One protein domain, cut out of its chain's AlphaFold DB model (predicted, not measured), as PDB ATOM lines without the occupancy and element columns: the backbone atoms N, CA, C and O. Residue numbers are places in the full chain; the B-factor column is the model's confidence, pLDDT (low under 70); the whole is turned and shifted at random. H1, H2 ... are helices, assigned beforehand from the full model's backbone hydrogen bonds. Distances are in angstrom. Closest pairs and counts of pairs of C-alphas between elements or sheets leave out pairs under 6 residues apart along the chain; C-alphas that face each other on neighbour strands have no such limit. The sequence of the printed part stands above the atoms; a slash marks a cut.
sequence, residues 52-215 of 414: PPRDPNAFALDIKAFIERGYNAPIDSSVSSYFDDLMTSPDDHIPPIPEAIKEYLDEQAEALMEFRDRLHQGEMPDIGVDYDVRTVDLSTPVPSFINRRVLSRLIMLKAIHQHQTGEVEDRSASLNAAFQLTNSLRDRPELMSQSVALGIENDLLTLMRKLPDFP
ATOM      1  N   PRO A  52     188.294 123.600  95.981       95.00
ATOM      2  CA  PRO A  52     187.999 122.670  94.907       95.00
ATOM      3  C   PRO A  52     187.870 123.416  93.568       95.00
ATOM      4  O   PRO A  52     187.472 124.590  93.560       95.00
ATOM      5  N   PRO A  53     188.135 122.733  92.435       94.75
ATOM      6  CA  PRO A  53     187.898 123.294  91.116       94.75
ATOM      7  C   PRO A  53     186.465 123.790  90.981       94.75
ATOM      8  O   PRO A  53     185.517 123.099  91.370       94.75
ATOM      9  N   ARG A  54     186.304 124.988  90.435       95.12
ATOM     10  CA  ARG A  54     185.004 125.635  90.276       95.12
ATOM     11  C   ARG A  54     185.093 126.782  89.289       95.12
ATOM     12  O   ARG A  54     186.092 127.501  89.250       95.12
ATOM     13  N   ASP A  55     184.010 126.972  88.555       95.06
ATOM     14  CA  ASP A  55     183.907 128.041  87.573       95.06
ATOM     15  C   ASP A  55     183.866 129.430  88.238       95.06
ATOM     16  O   ASP A  55     183.442 129.561  89.397       95.06
ATOM     17  N   PRO A  56     184.278 130.484  87.509       95.81
ATOM     18  CA  PRO A  56     184.017 131.857  87.913       95.81
ATOM     19  C   PRO A  56     182.519 132.103  88.142       95.81
ATOM     20  O   PRO A  56     181.675 131.593  87.401       95.81
ATOM     21  N   ASN A  57     182.171 132.930  89.129       96.44
ATOM     22  CA  ASN A  57     180.790 133.372  89.307       96.44
ATOM     23  C   ASN A  57     180.386 134.415  88.248       96.44
ATOM     24  O   ASN A  57     181.235 135.009  87.579       96.44
ATOM     25  N   ALA A  58     179.077 134.656  88.112       97.56
ATOM     26  CA  ALA A  58     178.542 135.613  87.141       97.56
ATOM     27  C   ALA A  58     179.191 136.998  87.288       97.56
ATOM     28  O   ALA A  58     179.621 137.577  86.298       97.56
ATOM     29  N   PHE A  59     179.377 137.477  88.523       97.38
ATOM     30  CA  PHE A  59     180.010 138.773  88.761       97.38
ATOM     31  C   PHE A  59     181.437 138.861  88.201       97.38
ATOM     32  O   PHE A  59     181.782 139.825  87.521       97.38
ATOM     33  N   ALA A  60     182.279 137.852  88.425       96.56
ATOM     34  CA  ALA A  60     183.627 137.839  87.861       96.56
ATOM     35  C   ALA A  60     183.621 137.820  86.325       96.56
ATOM     36  O   ALA A  60     184.474 138.463  85.706       96.56
ATOM     37  N   LEU A  61     182.666 137.112  85.714       96.50
ATOM     38  CA  LEU A  61     182.490 137.093  84.261       96.50
ATOM     39  C   LEU A  61     182.034 138.457  83.724       96.50
ATOM     40  O   LEU A  61     182.566 138.903  82.709       96.50
ATOM     41  N   ASP A  62     181.135 139.147  84.426       97.31
ATOM     42  CA  ASP A  62     180.665 140.484  84.053       97.31
ATOM     43  C   ASP A  62     181.805 141.509  84.104       97.31
ATOM     44  O   ASP A  62     181.987 142.281  83.161       97.31
ATOM     45  N   ILE A  63     182.636 141.468  85.155       96.62
ATOM     46  CA  ILE A  63     183.840 142.307  85.259       96.62
ATOM     47  C   ILE A  63     184.780 142.024  84.087       96.62
ATOM     48  O   ILE A  63     185.254 142.951  83.435       96.62
ATOM     49  N   LYS A  64     185.050 140.747  83.790       95.75
ATOM     50  CA  LYS A  64     185.909 140.370  82.661       95.75
ATOM     51  C   LYS A  64     185.360 140.920  81.340       95.75
ATOM     52  O   LYS A  64     186.099 141.576  80.610       95.75
ATOM     53  N   ALA A  65     184.071 140.725  81.072       96.44
ATOM     54  CA  ALA A  65     183.419 141.201  79.856       96.44
ATOM     55  C   ALA A  65     183.359 142.736  79.765       96.44
ATOM     56  O   ALA A  65     183.340 143.289  78.666       96.44
ATOM     57  N   PHE A  66     183.293 143.443  80.894       96.25
ATOM     58  CA  PHE A  66     183.399 144.900  80.941       96.25
ATOM     59  C   PHE A  66     184.797 145.370  80.517       96.25
ATOM     60  O   PHE A  66     184.915 146.177  79.593       96.25
ATOM     61  N   ILE A  67     185.848 144.802  81.117       95.25
ATOM     62  CA  ILE A  67     187.239 145.154  80.804       95.25
ATOM     63  C   ILE A  67     187.571 144.838  79.340       95.25
ATOM     64  O   ILE A  67     188.113 145.690  78.643       95.25
ATOM     65  N   GLU A  68     187.176 143.667  78.836       93.50
ATOM     66  CA  GLU A  68     187.453 143.249  77.453       93.50
ATOM     67  C   GLU A  68     186.744 144.106  76.385       93.50
ATOM     68  O   GLU A  68     187.214 144.169  75.249       93.50
ATOM     69  N   ARG A  69     185.621 144.761  76.716       91.94
ATOM     70  CA  ARG A  69     184.850 145.579  75.760       91.94
ATOM     71  C   ARG A  69     185.288 147.039  75.700       91.94
ATOM     72  O   ARG A  69     185.261 147.617  74.617       91.94
ATOM     73  N   GLY A  70     185.606 147.640  76.846       78.94
ATOM     74  CA  GLY A  70     185.780 149.093  76.959       78.94
ATOM     75  C   GLY A  70     187.197 149.541  77.299       78.94
ATOM     76  O   GLY A  70     187.614 150.619  76.881       78.94
ATOM     77  N   TYR A  71     187.959 148.721  78.022       87.44
ATOM     78  CA  TYR A  71     189.242 149.143  78.567       87.44
ATOM     79  C   TYR A  71     190.377 148.837  77.586       87.44
ATOM     80  O   TYR A  71     190.813 147.697  77.427       87.44
ATOM     81  N   ASN A  72     190.833 149.873  76.884       89.94
ATOM     82  CA  ASN A  72     191.878 149.775  75.866       89.94
ATOM     83  C   ASN A  72     193.251 150.239  76.390       89.94
ATOM     84  O   ASN A  72     193.357 150.887  77.430       89.94
ATOM     85  N   ALA A  73     194.315 149.918  75.645       89.44
ATOM     86  CA  ALA A  73     195.688 150.241  76.041       89.44
ATOM     87  C   ALA A  73     195.952 151.749  76.277       89.44
ATOM     88  O   ALA A  73     196.659 152.068  77.233       89.44
ATOM     89  N   PRO A  74     195.399 152.691  75.480       93.56
ATOM     90  CA  PRO A  74     195.511 154.120  75.780       93.56
ATOM     91  C   PRO A  74     194.941 154.518  77.147       93.56
ATOM     92  O   PRO A  74     195.645 155.163  77.923       93.56
ATOM     93  N   ILE A  75     193.707 154.105  77.460       95.06
ATOM     94  CA  ILE A  75     193.089 154.395  78.762       95.06
ATOM     95  C   ILE A  75     193.892 153.739  79.888       95.06
ATOM     96  O   ILE A  75     194.153 154.392  80.896       95.06
ATOM     97  N   ASP A  76     194.366 152.504  79.699       94.38
ATOM     98  CA  ASP A  76     195.181 151.810  80.701       94.38
ATOM     99  C   ASP A  76     196.481 152.536  81.045       94.38
ATOM    100  O   ASP A  76     196.818 152.724  82.218       94.38
ATOM    101  N   SER A  77     197.184 153.011  80.017       95.31
ATOM    102  CA  SER A  77     198.403 153.790  80.200       95.31
ATOM    103  C   SER A  77     198.125 155.111  80.918       95.31
ATOM    104  O   SER A  77     198.907 155.496  81.785       95.31
ATOM    105  N   SER A  78     197.031 155.808  80.582       96.94
ATOM    106  CA  SER A  78     196.661 157.068  81.239       96.94
ATOM    107  C   SER A  78     196.268 156.864  82.701       96.94
ATOM    108  O   SER A  78     196.718 157.621  83.558       96.94
ATOM    109  N   VAL A  79     195.474 155.832  82.999       97.38
ATOM    110  CA  VAL A  79     195.098 155.472  84.374       97.38
ATOM    111  C   VAL A  79     196.338 155.113  85.186       97.38
ATOM    112  O   VAL A  79     196.507 155.620  86.291       97.38
ATOM    113  N   SER A  80     197.226 154.280  84.641       96.06
ATOM    114  CA  SER A  80     198.451 153.878  85.337       96.06
ATOM    115  C   SER A  80     199.364 155.068  85.622       96.06
ATOM    116  O   SER A  80     199.734 155.253  86.775       96.06
ATOM    117  N   SER A  81     199.619 155.927  84.627       97.25
ATOM    118  CA  SER A  81     200.419 157.148  84.811       97.25
ATOM    119  C   SER A  81     199.831 158.061  85.885       97.25
ATOM    120  O   SER A  81     200.566 158.547  86.734       97.25
ATOM    121  N   TYR A  82     198.509 158.258  85.893       98.06
ATOM    122  CA  TYR A  82     197.859 159.104  86.894       98.06
ATOM    123  C   TYR A  82     198.036 158.562  88.320       98.06
ATOM    124  O   TYR A  82     198.312 159.330  89.240       98.06
ATOM    125  N   PHE A  83     197.899 157.245  88.523       97.38
ATOM    126  CA  PHE A  83     198.159 156.639  89.833       97.38
ATOM    127  C   PHE A  83     199.642 156.674  90.208       97.38
ATOM    128  O   PHE A  83     199.946 156.890  91.378       97.38
ATOM    129  N   ASP A  84     200.560 156.493  89.259       96.00
ATOM    130  CA  ASP A  84     202.001 156.563  89.525       96.00
ATOM    131  C   ASP A  84     202.418 157.985  89.944       96.00
ATOM    132  O   ASP A  84     203.115 158.154  90.948       96.00
ATOM    133  N   ASP A  85     201.899 159.016  89.270       96.31
ATOM    134  CA  ASP A  85     202.082 160.422  89.652       96.31
ATOM    135  C   ASP A  85     201.489 160.702  91.043       96.31
ATOM    136  O   ASP A  85     202.092 161.380  91.879       96.31
ATOM    137  N   LEU A  86     200.311 160.136  91.331       95.50
ATOM    138  CA  LEU A  86     199.666 160.277  92.633       95.50
ATOM    139  C   LEU A  86     200.489 159.617  93.748       95.50
ATOM    140  O   LEU A  86     200.626 160.201  94.820       95.50
ATOM    141  N   MET A  87     201.025 158.417  93.511       93.31
ATOM    142  CA  MET A  87     201.815 157.657  94.486       93.31
ATOM    143  C   MET A  87     203.187 158.272  94.755       93.31
ATOM    144  O   MET A  87     203.662 158.202  95.884       93.31
ATOM    145  N   THR A  88     203.826 158.841  93.733       93.19
ATOM    146  CA  THR A  88     205.180 159.406  93.848       93.19
ATOM    147  C   THR A  88     205.184 160.841  94.363       93.19
ATOM    148  O   THR A  88     206.193 161.294  94.895       93.19
ATOM    149  N   SER A  89     204.065 161.563  94.244       95.25
ATOM    150  CA  SER A  89     203.944 162.912  94.794       95.25
ATOM    151  C   SER A  89     203.846 162.886  96.330       95.25
ATOM    152  O   SER A  89     202.877 162.317  96.857       95.25
ATOM    153  N   PRO A  90     204.773 163.543  97.060       94.06
ATOM    154  CA  PRO A  90     204.707 163.641  98.517       94.06
ATOM    155  C   PRO A  90     203.596 164.591  98.991       94.06
ATOM    156  O   PRO A  90     203.143 164.453 100.121       94.06
ATOM    157  N   ASP A  91     203.145 165.514  98.140       94.62
ATOM    158  CA  ASP A  91     202.108 166.518  98.421       94.62
ATOM    159  C   ASP A  91     200.747 165.857  98.714       94.62
ATOM    160  O   ASP A  91     200.430 164.802  98.162       94.62
ATOM    161  N   ASP A  92     199.913 166.444  99.565       93.19
ATOM    162  CA  ASP A  92     198.546 165.985  99.805       93.19
ATOM    163  C   ASP A  92     197.565 166.371  98.691       93.19
ATOM    164  O   ASP A  92     196.497 165.765  98.582       93.19
ATOM    165  N   HIS A  93     197.953 167.269  97.784       93.94
ATOM    166  CA  HIS A  93     197.137 167.645  96.639       93.94
ATOM    167  C   HIS A  93     196.816 166.460  95.706       93.94
ATOM    168  O   HIS A  93     197.700 165.755  95.203       93.94
ATOM    169  N   ILE A  94     195.525 166.286  95.401       96.44
ATOM    170  CA  ILE A  94     195.052 165.361  94.364       96.44
ATOM    171  C   ILE A  94     194.911 166.125  93.039       96.44
ATOM    172  O   ILE A  94     194.009 166.963  92.923       96.44
ATOM    173  N   PRO A  95     195.735 165.826  92.015       96.38
ATOM    174  CA  PRO A  95     195.666 166.519  90.738       96.38
ATOM    175  C   PRO A  95     194.322 166.273  90.031       96.38
ATOM    176  O   PRO A  95     193.690 165.223  90.220       96.38
ATOM    177  N   PRO A  96     193.870 167.207  89.172       97.62
ATOM    178  CA  PRO A  96     192.662 167.014  88.382       97.62
ATOM    179  C   PRO A  96     192.780 165.756  87.516       97.62
ATOM    180  O   PRO A  96     193.823 165.502  86.915       97.62
ATOM    181  N   ILE A  97     191.698 164.976  87.430       98.06
ATOM    182  CA  ILE A  97     191.672 163.787  86.569       98.06
ATOM    183  C   ILE A  97     191.832 164.236  85.100       98.06
ATOM    184  O   ILE A  97     191.121 165.159  84.680       98.06
ATOM    185  N   PRO A  98     192.730 163.615  84.309       98.19
ATOM    186  CA  PRO A  98     192.856 163.873  82.877       98.19
ATOM    187  C   PRO A  98     191.524 163.733  82.131       98.19
ATOM    188  O   PRO A  98     190.748 162.822  82.414       98.19
ATOM    189  N   GLU A  99     191.279 164.593  81.141       97.25
ATOM    190  CA  GLU A  99     189.977 164.661  80.458       97.25
ATOM    191  C   GLU A  99     189.569 163.334  79.806       97.25
ATOM    192  O   GLU A  99     188.455 162.874  80.013       97.25
ATOM    193  N   ALA A 100     190.501 162.644  79.142       96.75
ATOM    194  CA  ALA A 100     190.235 161.335  78.539       96.75
ATOM    195  C   ALA A 100     189.789 160.274  79.565       96.75
ATOM    196  O   ALA A 100     188.997 159.390  79.247       96.75
ATOM    197  N   ILE A 101     190.287 160.354  80.806       98.12
ATOM    198  CA  ILE A 101     189.850 159.460  81.884       98.12
ATOM    199  C   ILE A 101     188.451 159.870  82.356       98.12
ATOM    200  O   ILE A 101     187.628 158.992  82.586       98.12
ATOM    201  N   LYS A 102     188.154 161.171  82.478       97.75
ATOM    202  CA  LYS A 102     186.807 161.643  82.847       97.75
ATOM    203  C   LYS A 102     185.755 161.216  81.830       97.75
ATOM    204  O   LYS A 102     184.775 160.601  82.230       97.75
ATOM    205  N   GLU A 103     186.003 161.458  80.543       96.62
ATOM    206  CA  GLU A 103     185.121 161.031  79.450       96.62
ATOM    207  C   GLU A 103     184.841 159.523  79.542       96.62
ATOM    208  O   GLU A 103     183.688 159.101  79.527       96.62
ATOM    209  N   TYR A 104     185.882 158.712  79.766       97.06
ATOM    210  CA  TYR A 104     185.725 157.272  79.967       97.06
ATOM    211  C   TYR A 104     184.897 156.921  81.218       97.06
ATOM    212  O   TYR A 104     184.034 156.044  81.166       97.06
ATOM    213  N   LEU A 105     185.134 157.579  82.359       97.31
ATOM    214  CA  LEU A 105     184.364 157.346  83.591       97.31
ATOM    215  C   LEU A 105     182.887 157.724  83.435       97.31
ATOM    216  O   LEU A 105     182.040 157.090  84.064       97.31
ATOM    217  N   ASP A 106     182.588 158.740  82.628       96.69
ATOM    218  CA  ASP A 106     181.227 159.177  82.335       96.69
ATOM    219  C   ASP A 106     180.526 158.203  81.384       96.69
ATOM    220  O   ASP A 106     179.398 157.785  81.651       96.69
ATOM    221  N   GLU A 107     181.215 157.748  80.333       97.00
ATOM    222  CA  GLU A 107     180.717 156.703  79.431       97.00
ATOM    223  C   GLU A 107     180.425 155.383  80.161       97.00
ATOM    224  O   GLU A 107     179.463 154.691  79.828       97.00
ATOM    225  N   GLN A 108     181.239 155.030  81.161       97.62
ATOM    226  CA  GLN A 108     181.108 153.786  81.929       97.62
ATOM    227  C   GLN A 108     180.367 153.956  83.266       97.62
ATOM    228  O   GLN A 108     180.362 153.033  84.087       97.62
ATOM    229  N   ALA A 109     179.740 155.111  83.516       96.94
ATOM    230  CA  ALA A 109     179.186 155.450  84.826       96.94
ATOM    231  C   ALA A 109     178.141 154.437  85.331       96.94
ATOM    232  O   ALA A 109     178.186 154.056  86.500       96.94
ATOM    233  N   GLU A 110     177.239 153.978  84.458       97.56
ATOM    234  CA  GLU A 110     176.187 153.011  84.806       97.56
ATOM    235  C   GLU A 110     176.779 151.655  85.221       97.56
ATOM    236  O   GLU A 110     176.449 151.137  86.286       97.56
ATOM    237  N   ALA A 111     177.727 151.121  84.444       97.56
ATOM    238  CA  ALA A 111     178.370 149.839  84.738       97.56
ATOM    239  C   ALA A 111     179.201 149.886  86.032       97.56
ATOM    240  O   ALA A 111     179.155 148.967  86.849       97.56
ATOM    241  N   LEU A 112     179.951 150.974  86.250       97.94
ATOM    242  CA  LEU A 112     180.726 151.156  87.481       97.94
ATOM    243  C   LEU A 112     179.815 151.272  88.712       97.94
ATOM    244  O   LEU A 112     180.156 150.741  89.772       97.94
ATOM    245  N   MET A 113     178.659 151.928  88.574       97.81
ATOM    246  CA  MET A 113     177.648 152.012  89.629       97.81
ATOM    247  C   MET A 113     177.045 150.639  89.934       97.81
ATOM    248  O   MET A 113     176.975 150.260  91.099       97.81
ATOM    249  N   GLU A 114     176.705 149.855  88.909       98.12
ATOM    250  CA  GLU A 114     176.207 148.489  89.080       98.12
ATOM    251  C   GLU A 114     177.207 147.616  89.858       98.12
ATOM    252  O   GLU A 114     176.842 146.956  90.834       98.12
ATOM    253  N   PHE A 115     178.490 147.644  89.486       98.25
ATOM    254  CA  PHE A 115     179.523 146.882  90.193       98.25
ATOM    255  C   PHE A 115     179.705 147.335  91.641       98.25
ATOM    256  O   PHE A 115     179.835 146.495  92.536       98.25
ATOM    257  N   ARG A 116     179.691 148.650  91.887       98.00
ATOM    258  CA  ARG A 116     179.737 149.219  93.239       98.00
ATOM    259  C   ARG A 116     178.567 148.713  94.084       98.00
ATOM    260  O   ARG A 116     178.776 148.293  95.222       98.00
ATOM    261  N   ASP A 117     177.362 148.724  93.529       97.94
ATOM    262  CA  ASP A 117     176.147 148.358  94.248       97.94
ATOM    263  C   ASP A 117     176.105 146.851  94.555       97.94
ATOM    264  O   ASP A 117     175.753 146.462  95.670       97.94
ATOM    265  N   ARG A 118     176.562 145.995  93.631       98.19
ATOM    266  CA  ARG A 118     176.720 144.545  93.870       98.19
ATOM    267  C   ARG A 118     177.720 144.247  94.991       98.19
ATOM    268  O   ARG A 118     177.415 143.475  95.900       98.19
ATOM    269  N   LEU A 119     178.872 144.927  94.994       97.38
ATOM    270  CA  LEU A 119     179.864 144.822  96.077       97.38
ATOM    271  C   LEU A 119     179.293 145.282  97.421       97.38
ATOM    272  O   LEU A 119     179.543 144.654  98.449       97.38
ATOM    273  N   HIS A 120     178.502 146.357  97.422       95.69
ATOM    274  CA  HIS A 120     177.823 146.842  98.622       95.69
ATOM    275  C   HIS A 120     176.795 145.833  99.158       95.69
ATOM    276  O   HIS A 120     176.671 145.665 100.370       95.69
ATOM    277  N   GLN A 121     176.109 145.113  98.268       97.31
ATOM    278  CA  GLN A 121     175.181 144.029  98.611       97.31
ATOM    279  C   GLN A 121     175.890 142.743  99.078       97.31
ATOM    280  O   GLN A 121     175.225 141.771  99.442       97.31
ATOM    281  N   GLY A 122     177.226 142.730  99.108       96.38
ATOM    282  CA  GLY A 122     178.031 141.592  99.544       96.38
ATOM    283  C   GLY A 122     178.266 140.544  98.458       96.38
ATOM    284  O   GLY A 122     178.826 139.487  98.750       96.38
ATOM    285  N   GLU A 123     177.876 140.812  97.210       97.06
ATOM    286  CA  GLU A 123     178.253 139.959  96.091       97.06
ATOM    287  C   GLU A 123     179.736 140.184  95.785       97.06
ATOM    288  O   GLU A 123     180.132 141.239  95.297       97.06
ATOM    289  N   MET A 124     180.581 139.202  96.100       96.25
ATOM    290  CA  MET A 124     182.017 139.279  95.822       96.25
ATOM    291  C   MET A 124     182.327 138.623  94.480       96.25
ATOM    292  O   MET A 124     181.843 137.516  94.215       96.25
ATOM    293  N   PRO A 125     183.156 139.243  93.623       96.00
ATOM    294  CA  PRO A 125     183.561 138.594  92.398       96.00
ATOM    295  C   PRO A 125     184.459 137.425  92.750       96.00
ATOM    296  O   PRO A 125     185.401 137.534  93.542       96.00
ATOM    297  N   ASP A 126     184.212 136.306  92.099       94.50
ATOM    298  CA  ASP A 126     184.928 135.075  92.335       94.50
ATOM    299  C   ASP A 126     185.364 134.491  91.002       94.50
ATOM    300  O   ASP A 126     184.542 134.055  90.207       94.50
ATOM    301  N   ILE A 127     186.668 134.526  90.735       93.00
ATOM    302  CA  ILE A 127     187.221 134.058  89.458       93.00
ATOM    303  C   ILE A 127     187.309 132.531  89.394       93.00
ATOM    304  O   ILE A 127     187.828 131.998  88.422       93.00
ATOM    305  N   GLY A 128     186.828 131.835  90.428       92.06
ATOM    306  CA  GLY A 128     186.897 130.391  90.502       92.06
ATOM    307  C   GLY A 128     188.320 129.884  90.719       92.06
ATOM    308  O   GLY A 128     189.228 130.624  91.124       92.06
ATOM    309  N   VAL A 129     188.468 128.589  90.490       91.19
ATOM    310  CA  VAL A 129     189.726 127.851  90.415       91.19
ATOM    311  C   VAL A 129     189.500 126.861  89.276       91.19
ATOM    312  O   VAL A 129     188.853 125.836  89.465       91.19
ATOM    313  N   ASP A 130     189.929 127.189  88.064       88.50
ATOM    314  CA  ASP A 130     189.687 126.371  86.864       88.50
ATOM    315  C   ASP A 130     190.630 125.157  86.765       88.50
ATOM    316  O   ASP A 130     190.660 124.451  85.756       88.50
ATOM    317  N   TYR A 131     191.376 124.884  87.836       89.44
ATOM    318  CA  TYR A 131     192.376 123.834  87.928       89.44
ATOM    319  C   TYR A 131     192.254 123.022  89.223       89.44
ATOM    320  O   TYR A 131     191.798 123.504  90.257       89.44
ATOM    321  N   ASP A 132     192.688 121.760  89.182       91.06
ATOM    322  CA  ASP A 132     192.824 120.927  90.381       91.06
ATOM    323  C   ASP A 132     194.180 121.194  91.031       91.06
ATOM    324  O   ASP A 132     195.215 120.810  90.484       91.06
ATOM    325  N   VAL A 133     194.153 121.826  92.212       91.00
ATOM    326  CA  VAL A 133     195.326 122.169  93.038       91.00
ATOM    327  C   VAL A 133     196.256 120.980  93.299       91.00
ATOM    328  O   VAL A 133     197.455 121.169  93.472       91.00
ATOM    329  N   ARG A 134     195.759 119.737  93.268       90.44
ATOM    330  CA  ARG A 134     196.582 118.520  93.438       90.44
ATOM    331  C   ARG A 134     197.425 118.190  92.212       90.44
ATOM    332  O   ARG A 134     198.347 117.383  92.288       90.44
ATOM    333  N   THR A 135     197.074 118.776  91.073       86.81
ATOM    334  CA  THR A 135     197.668 118.498  89.763       86.81
ATOM    335  C   THR A 135     198.161 119.758  89.052       86.81
ATOM    336  O   THR A 135     198.388 119.705  87.845       86.81
ATOM    337  N   VAL A 136     198.304 120.875  89.777       84.50
ATOM    338  CA  VAL A 136     198.832 122.133  89.228       84.50
ATOM    339  C   VAL A 136     200.235 121.917  88.683       84.50
ATOM    340  O   VAL A 136     201.088 121.309  89.331       84.50
ATOM    341  N   ASP A 137     200.454 122.455  87.492       78.38
ATOM    342  CA  ASP A 137     201.715 122.421  86.766       78.38
ATOM    343  C   ASP A 137     201.998 123.762  86.063       78.38
ATOM    344  O   ASP A 137     201.213 124.706  86.140       78.38
ATOM    345  N   LEU A 138     203.116 123.839  85.335       73.12
ATOM    346  CA  LEU A 138     203.516 125.032  84.572       73.12
ATOM    347  C   LEU A 138     202.586 125.377  83.397       73.12
ATOM    348  O   LEU A 138     202.647 126.489  82.881       73.12
ATOM    349  N   SER A 139     201.765 124.430  82.942       78.56
ATOM    350  CA  SER A 139     200.796 124.648  81.862       78.56
ATOM    351  C   SER A 139     199.442 125.132  82.374       78.56
ATOM    352  O   SER A 139     198.598 125.555  81.584       78.56
ATOM    353  N   THR A 140     199.235 125.065  83.691       83.94
ATOM    354  CA  THR A 140     197.996 125.463  84.339       83.94
ATOM    355  C   THR A 140     197.799 126.966  84.135       83.94
ATOM    356  O   THR A 140     198.659 127.750  84.545       83.94
ATOM    357  N   PRO A 141     196.704 127.395  83.482       83.44
ATOM    358  CA  PRO A 141     196.449 128.808  83.261       83.44
ATOM    359  C   PRO A 141     196.395 129.552  84.593       83.44
ATOM    360  O   PRO A 141     195.602 129.225  85.472       83.44
ATOM    361  N   VAL A 142     197.240 130.570  84.748       81.19
ATOM    362  CA  VAL A 142     197.170 131.454  85.913       81.19
ATOM    363  C   VAL A 142     195.969 132.382  85.716       81.19
ATOM    364  O   VAL A 142     195.907 133.076  84.691       81.19
ATOM    365  N   PRO A 143     195.021 132.447  86.667       85.75
ATOM    366  CA  PRO A 143     193.896 133.358  86.554       85.75
ATOM    367  C   PRO A 143     194.370 134.810  86.410       85.75
ATOM    368  O   PRO A 143     195.266 135.267  87.122       85.75
ATOM    369  N   SER A 144     193.757 135.570  85.499       87.56
ATOM    370  CA  SER A 144     194.077 136.993  85.362       87.56
ATOM    371  C   SER A 144     193.455 137.791  86.509       87.56
ATOM    372  O   SER A 144     192.248 138.036  86.547       87.56
ATOM    373  N   PHE A 145     194.296 138.237  87.441       93.38
ATOM    374  CA  PHE A 145     193.905 139.140  88.529       93.38
ATOM    375  C   PHE A 145     193.917 140.621  88.112       93.38
ATOM    376  O   PHE A 145     193.412 141.476  88.843       93.38
ATOM    377  N   ILE A 146     194.454 140.933  86.926       89.81
ATOM    378  CA  ILE A 146     194.620 142.305  86.419       89.81
ATOM    379  C   ILE A 146     193.267 143.011  86.298       89.81
ATOM    380  O   ILE A 146     193.148 144.160  86.713       89.81
ATOM    381  N   ASN A 147     192.225 142.306  85.844       92.62
ATOM    382  CA  ASN A 147     190.880 142.873  85.685       92.62
ATOM    383  C   ASN A 147     190.337 143.474  86.994       92.62
ATOM    384  O   ASN A 147     189.650 144.492  86.968       92.62
ATOM    385  N   ARG A 148     190.678 142.882  88.148       94.31
ATOM    386  CA  ARG A 148     190.280 143.408  89.462       94.31
ATOM    387  C   ARG A 148     191.063 144.657  89.828       94.31
ATOM    388  O   ARG A 148     190.463 145.602  90.316       94.31
ATOM    389  N   ARG A 149     192.372 144.694  89.548       95.31
ATOM    390  CA  ARG A 149     193.180 145.908  89.744       95.31
ATOM    391  C   ARG A 149     192.636 147.067  88.924       95.31
ATOM    392  O   ARG A 149     192.467 148.157  89.460       95.31
ATOM    393  N   VAL A 150     192.349 146.811  87.648       96.06
ATOM    394  CA  VAL A 150     191.784 147.813  86.745       96.06
ATOM    395  C   VAL A 150     190.446 148.310  87.282       96.06
ATOM    396  O   VAL A 150     190.282 149.512  87.465       96.06
ATOM    397  N   LEU A 151     189.516 147.406  87.612       97.50
ATOM    398  CA  LEU A 151     188.224 147.803  88.168       97.50
ATOM    399  C   LEU A 151     188.377 148.605  89.471       97.50
ATOM    400  O   LEU A 151     187.747 149.650  89.613       97.50
ATOM    401  N   SER A 152     189.233 148.165  90.397       97.75
ATOM    402  CA  SER A 152     189.499 148.894  91.641       97.75
ATOM    403  C   SER A 152     190.021 150.304  91.371       97.75
ATOM    404  O   SER A 152     189.550 151.247  92.002       97.75
ATOM    405  N   ARG A 153     190.946 150.477  90.417       98.06
ATOM    406  CA  ARG A 153     191.465 151.795  90.020       98.06
ATOM    407  C   ARG A 153     190.396 152.675  89.378       98.06
ATOM    408  O   ARG A 153     190.326 153.854  89.705       98.06
ATOM    409  N   LEU A 154     189.526 152.121  88.532       98.31
ATOM    410  CA  LEU A 154     188.401 152.860  87.943       98.31
ATOM    411  C   LEU A 154     187.392 153.322  89.007       98.31
ATOM    412  O   LEU A 154     186.962 154.472  88.990       98.31
ATOM    413  N   ILE A 155     187.062 152.464  89.975       98.44
ATOM    414  CA  ILE A 155     186.190 152.826  91.104       98.44
ATOM    415  C   ILE A 155     186.858 153.889  91.992       98.44
ATOM    416  O   ILE A 155     186.206 154.843  92.415       98.44
ATOM    417  N   MET A 156     188.163 153.771  92.248       98.62
ATOM    418  CA  MET A 156     188.930 154.786  92.978       98.62
ATOM    419  C   MET A 156     188.973 156.129  92.239       98.62
ATOM    420  O   MET A 156     188.776 157.169  92.859       98.62
ATOM    421  N   LEU A 157     189.155 156.127  90.918       98.56
ATOM    422  CA  LEU A 157     189.068 157.335  90.096       98.56
ATOM    423  C   LEU A 157     187.675 157.966  90.157       98.56
ATOM    424  O   LEU A 157     187.566 159.187  90.252       98.56
ATOM    425  N   LYS A 158     186.610 157.155  90.180       98.06
ATOM    426  CA  LYS A 158     185.252 157.662  90.401       98.06
ATOM    427  C   LYS A 158     185.122 158.327  91.776       98.06
ATOM    428  O   LYS A 158     184.543 159.405  91.855       98.06
ATOM    429  N   ALA A 159     185.730 157.762  92.821       98.19
ATOM    430  CA  ALA A 159     185.776 158.388  94.145       98.19
ATOM    431  C   ALA A 159     186.540 159.726  94.151       98.19
ATOM    432  O   ALA A 159     186.105 160.679  94.798       98.19
ATOM    433  N   ILE A 160     187.653 159.827  93.415       98.12
ATOM    434  CA  ILE A 160     188.391 161.091  93.244       98.12
ATOM    435  C   ILE A 160     187.530 162.119  92.505       98.12
ATOM    436  O   ILE A 160     187.451 163.269  92.928       98.12
ATOM    437  N   HIS A 161     186.846 161.709  91.437       97.50
ATOM    438  CA  HIS A 161     185.941 162.584  90.698       97.50
ATOM    439  C   HIS A 161     184.820 163.110  91.606       97.50
ATOM    440  O   HIS A 161     184.596 164.313  91.673       97.50
ATOM    441  N   GLN A 162     184.197 162.221  92.383       96.81
ATOM    442  CA  GLN A 162     183.159 162.550  93.365       96.81
ATOM    443  C   GLN A 162     183.670 163.491  94.460       96.81
ATOM    444  O   GLN A 162     182.956 164.386  94.907       96.81
ATOM    445  N   HIS A 163     184.927 163.346  94.883       96.38
ATOM    446  CA  HIS A 163     185.559 164.322  95.768       96.38
ATOM    447  C   HIS A 163     185.677 165.702  95.104       96.38
ATOM    448  O   HIS A 163     185.333 166.698  95.737       96.38
ATOM    449  N   GLN A 164     186.109 165.756  93.842       95.94
ATOM    450  CA  GLN A 164     186.256 166.998  93.077       95.94
ATOM    451  C   GLN A 164     184.907 167.685  92.785       95.94
ATOM    452  O   GLN A 164     184.876 168.909  92.654       95.94
ATOM    453  N   THR A 165     183.800 166.935  92.716       96.44
ATOM    454  CA  THR A 165     182.439 167.470  92.499       96.44
ATOM    455  C   THR A 165     181.634 167.696  93.784       96.44
ATOM    456  O   THR A 165     180.569 168.310  93.732       96.44
ATOM    457  N   GLY A 166     182.132 167.261  94.948       96.00
ATOM    458  CA  GLY A 166     181.457 167.420  96.244       96.00
ATOM    459  C   GLY A 166     180.422 166.334  96.584       96.00
ATOM    460  O   GLY A 166     179.643 166.499  97.522       96.00
ATOM    461  N   GLU A 167     180.418 165.208  95.870       96.44
ATOM    462  CA  GLU A 167     179.524 164.058  96.072       96.44
ATOM    463  C   GLU A 167     180.032 163.132  97.198       96.44
ATOM    464  O   GLU A 167     180.595 162.058  96.974       96.44
ATOM    465  N   VAL A 168     179.863 163.562  98.453       94.12
ATOM    466  CA  VAL A 168     180.454 162.895  99.633       94.12
ATOM    467  C   VAL A 168     179.960 161.454  99.843       94.12
ATOM    468  O   VAL A 168     180.770 160.569 100.139       94.12
ATOM    469  N   GLU A 169     178.654 161.200  99.714       93.31
ATOM    470  CA  GLU A 169     178.073 159.868  99.953       93.31
ATOM    471  C   GLU A 169     178.533 158.858  98.899       93.31
ATOM    472  O   GLU A 169     179.028 157.777  99.237       93.31
ATOM    473  N   ASP A 170     178.463 159.245  97.625       96.06
ATOM    474  CA  ASP A 170     178.886 158.393  96.520       96.06
ATOM    475  C   ASP A 170     180.391 158.107  96.552       96.06
ATOM    476  O   ASP A 170     180.795 156.966  96.312       96.06
ATOM    477  N   ARG A 171     181.213 159.093  96.947       96.62
ATOM    478  CA  ARG A 171     182.651 158.898  97.192       96.62
ATOM    479  C   ARG A 171     182.894 157.779  98.199       96.62
ATOM    480  O   ARG A 171     183.718 156.898  97.957       96.62
ATOM    481  N   SER A 172     182.196 157.814  99.334       96.94
ATOM    482  CA  SER A 172     182.341 156.808 100.393       96.94
ATOM    483  C   SER A 172     181.953 155.411  99.899       96.94
ATOM    484  O   SER A 172     182.684 154.443 100.124       96.94
ATOM    485  N   ALA A 173     180.848 155.310  99.152       97.12
ATOM    486  CA  ALA A 173     180.397 154.055  98.559       97.12
ATOM    487  C   ALA A 173     181.424 153.482  97.565       97.12
ATOM    488  O   ALA A 173     181.724 152.287  97.612       97.12
ATOM    489  N   SER A 174     182.010 154.330  96.715       98.12
ATOM    490  CA  SER A 174     183.059 153.944  95.766       98.12
ATOM    491  C   SER A 174     184.329 153.461  96.481       98.12
ATOM    492  O   SER A 174     184.838 152.383  96.177       98.12
ATOM    493  N   LEU A 175     184.814 154.189  97.494       98.00
ATOM    494  CA  LEU A 175     185.989 153.773  98.276       98.00
ATOM    495  C   LEU A 175     185.759 152.432  98.986       98.00
ATOM    496  O   LEU A 175     186.632 151.562  98.969       98.00
ATOM    497  N   ASN A 176     184.572 152.231  99.565       97.81
ATOM    498  CA  ASN A 176     184.218 150.956 100.176       97.81
ATOM    499  C   ASN A 176     184.177 149.825  99.136       97.81
ATOM    500  O   ASN A 176     184.718 148.754  99.391       97.81
ATOM    501  N   ALA A 177     183.606 150.046  97.950       98.12
ATOM    502  CA  ALA A 177     183.600 149.044  96.882       98.12
ATOM    503  C   ALA A 177     185.023 148.661  96.430       98.12
ATOM    504  O   ALA A 177     185.335 147.472  96.329       98.12
ATOM    505  N   ALA A 178     185.916 149.639  96.245       97.88
ATOM    506  CA  ALA A 178     187.322 149.376  95.936       97.88
ATOM    507  C   ALA A 178     188.005 148.539  97.034       97.88
ATOM    508  O   ALA A 178     188.738 147.598  96.731       97.88
ATOM    509  N   PHE A 179     187.710 148.824  98.307       96.69
ATOM    510  CA  PHE A 179     188.199 148.040  99.439       96.69
ATOM    511  C   PHE A 179     187.651 146.601  99.465       96.69
ATOM    512  O   PHE A 179     188.408 145.661  99.713       96.69
ATOM    513  N   GLN A 180     186.365 146.397  99.168       96.50
ATOM    514  CA  GLN A 180     185.775 145.055  99.079       96.50
ATOM    515  C   GLN A 180     186.413 144.218  97.961       96.50
ATOM    516  O   GLN A 180     186.715 143.038  98.164       96.50
ATOM    517  N   LEU A 181     186.713 144.829  96.808       95.62
ATOM    518  CA  LEU A 181     187.463 144.163  95.738       95.62
ATOM    519  C   LEU A 181     188.848 143.715  96.208       95.62
ATOM    520  O   LEU A 181     189.237 142.577  95.947       95.62
ATOM    521  N   THR A 182     189.565 144.555  96.953       95.06
ATOM    522  CA  THR A 182     190.840 144.169  97.571       95.06
ATOM    523  C   THR A 182     190.670 142.972  98.504       95.06
ATOM    524  O   THR A 182     191.433 142.013  98.409       95.06
ATOM    525  N   ASN A 183     189.648 142.971  99.366       93.06
ATOM    526  CA  ASN A 183     189.392 141.857 100.287       93.06
ATOM    527  C   ASN A 183     189.159 140.536  99.561       93.06
ATOM    528  O   ASN A 183     189.716 139.517  99.960       93.06
ATOM    529  N   SER A 184     188.424 140.560  98.448       93.75
ATOM    530  CA  SER A 184     188.168 139.355  97.651       93.75
ATOM    531  C   SER A 184     189.440 138.699  97.081       93.75
ATOM    532  O   SER A 184     189.428 137.516  96.748       93.75
ATOM    533  N   LEU A 185     190.545 139.447  96.974       93.88
ATOM    534  CA  LEU A 185     191.854 138.937  96.559       93.88
ATOM    535  C   LEU A 185     192.690 138.411  97.733       93.88
ATOM    536  O   LEU A 185     193.548 137.553  97.532       93.88
ATOM    537  N   ARG A 186     192.465 138.922  98.950       91.19
ATOM    538  CA  ARG A 186     193.269 138.598 100.143       91.19
ATOM    539  C   ARG A 186     193.087 137.164 100.614       91.19
ATOM    540  O   ARG A 186     194.024 136.591 101.162       91.19
ATOM    541  N   ASP A 187     191.913 136.583 100.407       88.62
ATOM    542  CA  ASP A 187     191.609 135.222 100.865       88.62
ATOM    543  C   ASP A 187     192.078 134.125  99.910       88.62
ATOM    544  O   ASP A 187     191.932 132.937 100.192       88.62
ATOM    545  N   ARG A 188     192.693 134.521  98.800       92.12
ATOM    546  CA  ARG A 188     193.228 133.615  97.796       92.12
ATOM    547  C   ARG A 188     194.667 133.199  98.108       92.12
ATOM    548  O   ARG A 188     195.446 134.034  98.559       92.12
ATOM    549  N   PRO A 189     195.073 131.950  97.857       92.06
ATOM    550  CA  PRO A 189     196.420 131.492  98.168       92.06
ATOM    551  C   PRO A 189     197.427 131.880  97.083       92.06
ATOM    552  O   PRO A 189     198.619 131.744  97.301       92.06
ATOM    553  N   GLU A 190     196.999 132.323  95.899       93.38
ATOM    554  CA  GLU A 190     197.949 132.598  94.830       93.38
ATOM    555  C   GLU A 190     198.779 133.847  95.145       93.38
ATOM    556  O   GLU A 190     198.239 134.923  95.429       93.38
ATOM    557  N   LEU A 191     200.101 133.730  95.010       93.94
ATOM    558  CA  LEU A 191     201.036 134.836  95.213       93.94
ATOM    559  C   LEU A 191     200.703 136.042  94.327       93.94
ATOM    560  O   LEU A 191     200.730 137.186  94.780       93.94
ATOM    561  N   MET A 192     200.289 135.790  93.083       93.38
ATOM    562  CA  MET A 192     199.846 136.840  92.164       93.38
ATOM    563  C   MET A 192     198.594 137.578  92.671       93.38
ATOM    564  O   MET A 192     198.519 138.801  92.558       93.38
ATOM    565  N   SER A 193     197.638 136.871  93.286       94.88
ATOM    566  CA  SER A 193     196.463 137.501  93.909       94.88
ATOM    567  C   SER A 193     196.885 138.428  95.048       94.88
ATOM    568  O   SER A 193     196.446 139.577  95.121       94.88
ATOM    569  N   GLN A 194     197.807 137.962  95.898       95.44
ATOM    570  CA  GLN A 194     198.352 138.768  96.989       95.44
ATOM    571  C   GLN A 194     199.111 139.992  96.477       95.44
ATOM    572  O   GLN A 194     198.934 141.076  97.029       95.44
ATOM    573  N   SER A 195     199.889 139.848  95.400       94.94
ATOM    574  CA  SER A 195     200.576 140.958  94.735       94.94
ATOM    575  C   SER A 195     199.608 142.030  94.258       94.94
ATOM    576  O   SER A 195     199.841 143.219  94.474       94.94
ATOM    577  N   VAL A 196     198.531 141.623  93.584       95.94
ATOM    578  CA  VAL A 196     197.529 142.566  93.091       95.94
ATOM    579  C   VAL A 196     196.828 143.249  94.261       95.94
ATOM    580  O   VAL A 196     196.671 144.468  94.234       95.94
ATOM    581  N   ALA A 197     196.494 142.505  95.319       96.25
ATOM    582  CA  ALA A 197     195.939 143.082  96.538       96.25
ATOM    583  C   ALA A 197     196.881 144.125  97.170       96.25
ATOM    584  O   ALA A 197     196.409 145.208  97.494       96.25
ATOM    585  N   LEU A 198     198.195 143.863  97.279       95.44
ATOM    586  CA  LEU A 198     199.171 144.848  97.788       95.44
ATOM    587  C   LEU A 198     199.184 146.127  96.939       95.44
ATOM    588  O   LEU A 198     199.231 147.227  97.482       95.44
ATOM    589  N   GLY A 199     199.120 145.994  95.612       95.81
ATOM    590  CA  GLY A 199     199.072 147.150  94.714       95.81
ATOM    591  C   GLY A 199     197.833 148.019  94.948       95.81
ATOM    592  O   GLY A 199     197.950 149.231  95.091       95.81
ATOM    593  N   ILE A 200     196.656 147.395  95.051       96.75
ATOM    594  CA  ILE A 200     195.394 148.108  95.306       96.75
ATOM    595  C   ILE A 200     195.381 148.715  96.721       96.75
ATOM    596  O   ILE A 200     194.866 149.811  96.922       96.75
ATOM    597  N   GLU A 201     195.959 148.033  97.712       96.31
ATOM    598  CA  GLU A 201     196.136 148.565  99.070       96.31
ATOM    599  C   GLU A 201     197.002 149.816  99.086       96.31
ATOM    600  O   GLU A 201     196.654 150.777  99.763       96.31
ATOM    601  N   ASN A 202     198.106 149.815  98.337       96.25
ATOM    602  CA  ASN A 202     198.972 150.981  98.232       96.25
ATOM    603  C   ASN A 202     198.244 152.170  97.585       96.25
ATOM    604  O   ASN A 202     198.340 153.292  98.086       96.25
ATOM    605  N   ASP A 203     197.477 151.915  96.517       97.25
ATOM    606  CA  ASP A 203     196.620 152.922  95.882       97.25
ATOM    607  C   ASP A 203     195.611 153.494  96.917       97.25
ATOM    608  O   ASP A 203     195.514 154.710  97.090       97.25
ATOM    609  N   LEU A 204     194.925 152.634  97.685       97.38
ATOM    610  CA  LEU A 204     193.964 153.046  98.723       97.38
ATOM    611  C   LEU A 204     194.614 153.833  99.866       97.38
ATOM    612  O   LEU A 204     194.084 154.867 100.259       97.38
ATOM    613  N   LEU A 205     195.760 153.386 100.383       97.19
ATOM    614  CA  LEU A 205     196.517 154.093 101.420       97.19
ATOM    615  C   LEU A 205     196.946 155.487 100.953       97.19
ATOM    616  O   LEU A 205     196.895 156.449 101.717       97.19
ATOM    617  N   THR A 206     197.335 155.610  99.685       96.88
ATOM    618  CA  THR A 206     197.677 156.900  99.076       96.88
ATOM    619  C   THR A 206     196.464 157.827  99.046       96.88
ATOM    620  O   THR A 206     196.567 158.983  99.457       96.88
ATOM    621  N   LEU A 207     195.293 157.321  98.655       97.31
ATOM    622  CA  LEU A 207     194.048 158.093  98.698       97.31
ATOM    623  C   LEU A 207     193.617 158.450 100.118       97.31
ATOM    624  O   LEU A 207     193.137 159.557 100.334       97.31
ATOM    625  N   MET A 208     193.810 157.556 101.087       97.00
ATOM    626  CA  MET A 208     193.548 157.836 102.500       97.00
ATOM    627  C   MET A 208     194.347 159.043 102.983       97.00
ATOM    628  O   MET A 208     193.774 159.941 103.591       97.00
ATOM    629  N   ARG A 209     195.641 159.105 102.647       96.25
ATOM    630  CA  ARG A 209     196.499 160.241 103.009       96.25
ATOM    631  C   ARG A 209     196.046 161.544 102.362       96.25
ATOM    632  O   ARG A 209     196.023 162.561 103.044       96.25
ATOM    633  N   LYS A 210     195.688 161.513 101.077       96.50
ATOM    634  CA  LYS A 210     195.418 162.715 100.270       96.50
ATOM    635  C   LYS A 210     193.971 163.215 100.323       96.50
ATOM    636  O   LYS A 210     193.701 164.343  99.945       96.50
ATOM    637  N   LEU A 211     193.013 162.396 100.757       95.06
ATOM    638  CA  LEU A 211     191.615 162.819 100.878       95.06
ATOM    639  C   LEU A 211     191.357 163.408 102.276       95.06
ATOM    640  O   LEU A 211     191.399 162.656 103.255       95.06
ATOM    641  N   PRO A 212     190.994 164.701 102.403       89.62
ATOM    642  CA  PRO A 212     190.822 165.343 103.709       89.62
ATOM    643  C   PRO A 212     189.708 164.699 104.552       89.62
ATOM    644  O   PRO A 212     189.816 164.631 105.778       89.62
ATOM    645  N   ASP A 213     188.676 164.165 103.897       89.19
ATOM    646  CA  ASP A 213     187.497 163.567 104.531       89.19
ATOM    647  C   ASP A 213     187.363 162.072 104.199       89.19
ATOM    648  O   ASP A 213     186.288 161.588 103.814       89.19
ATOM    649  N   PHE A 214     188.468 161.324 104.289       94.44
ATOM    650  CA  PHE A 214     188.408 159.872 104.136       94.44
ATOM    651  C   PHE A 214     187.473 159.257 105.204       94.44
ATOM    652  O   PHE A 214     187.602 159.592 106.385       94.44
ATOM    653  N   PRO A 215     186.525 158.363 104.848       94.25
ATOM    654  CA  PRO A 215     185.550 157.845 105.808       94.25
ATOM    655  C   PRO A 215     186.203 157.081 106.974       94.25
ATOM    656  O   PRO A 215     186.802 156.023 106.771       94.25
TER     657      PRO A 215
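What this domain is: This is residues 52 to 215 of the 414 residues of an uncharacterized protein of Phormidium sp. GEM2.Bin31 (UniProt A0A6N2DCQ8). Three long helices, H5, H6 and H7, stand side by side as an up-and-down bundle, each running against the one before it; the shorter H1, H2, H3 and H4 pack crosswise on it, and the loop of residues 121 to 145 reaches to one end of the longest axis. The printed part has 164 residues with seven named helices, H1 to H7 in chain order, and no named strand: all helix. It is compact, with a radius of gyration of the C-alphas of 16.1 A, and spans 50 by 32 by 31 A.

How they stand to each other: H1, residues 58 to 70, touches the hub H5, residues 146 to 165, about perpendicular at 74 degrees, with residues 63 to 67 alone; the closest C-alphas, of Lys 64 and Asn 147, are 6.3 A apart. H2, residues 73 to 88, touches H7, residues 191 to 210, with residues 83 to 87 alone, closest at the C-alphas of Met 87 and Thr 206, 6.2 A. H3, residues 99 to 107, touches H2, closest at the C-alphas of Ile 101 and Ile 75, 6.8 A. H4, residues 109 to 120, touches H6, residues 168 to 186, at a steep tilt of 63 degrees, closest at the C-alphas of Arg 116 and Ala 177, 5.3 A. H3 and H4 each only just touch H5, with 3 pairs of C-alphas within 8 A. H5 and H6 form a helical hairpin at 17 degrees, closest at the C-alphas of Ala 159 and Arg 171, 4.4 A; H6 and H7 form another at 24 degrees. Every O i to N i+4 pair is within hydrogen-bond range in H1, H2, H3, H4, H5 and H7, and 14 of 15 in H6.

Where its parts are: H1 begins at C-alpha 58, (178.542, 135.613, 87.141). H5, H6 and H7 are 28.6 A, 27.5 A and 28.9 A long from first to last C-alpha. H7 ends at C-alpha 210, (195.418, 162.715, 100.270).

The domain as a whole: The two C-alphas farthest apart, of Thr 135 and Gly 166, are 51.9 A apart. The printed part has no cut, the link from H4 to H5 is long, and no printed residue is under 70 in pLDDT.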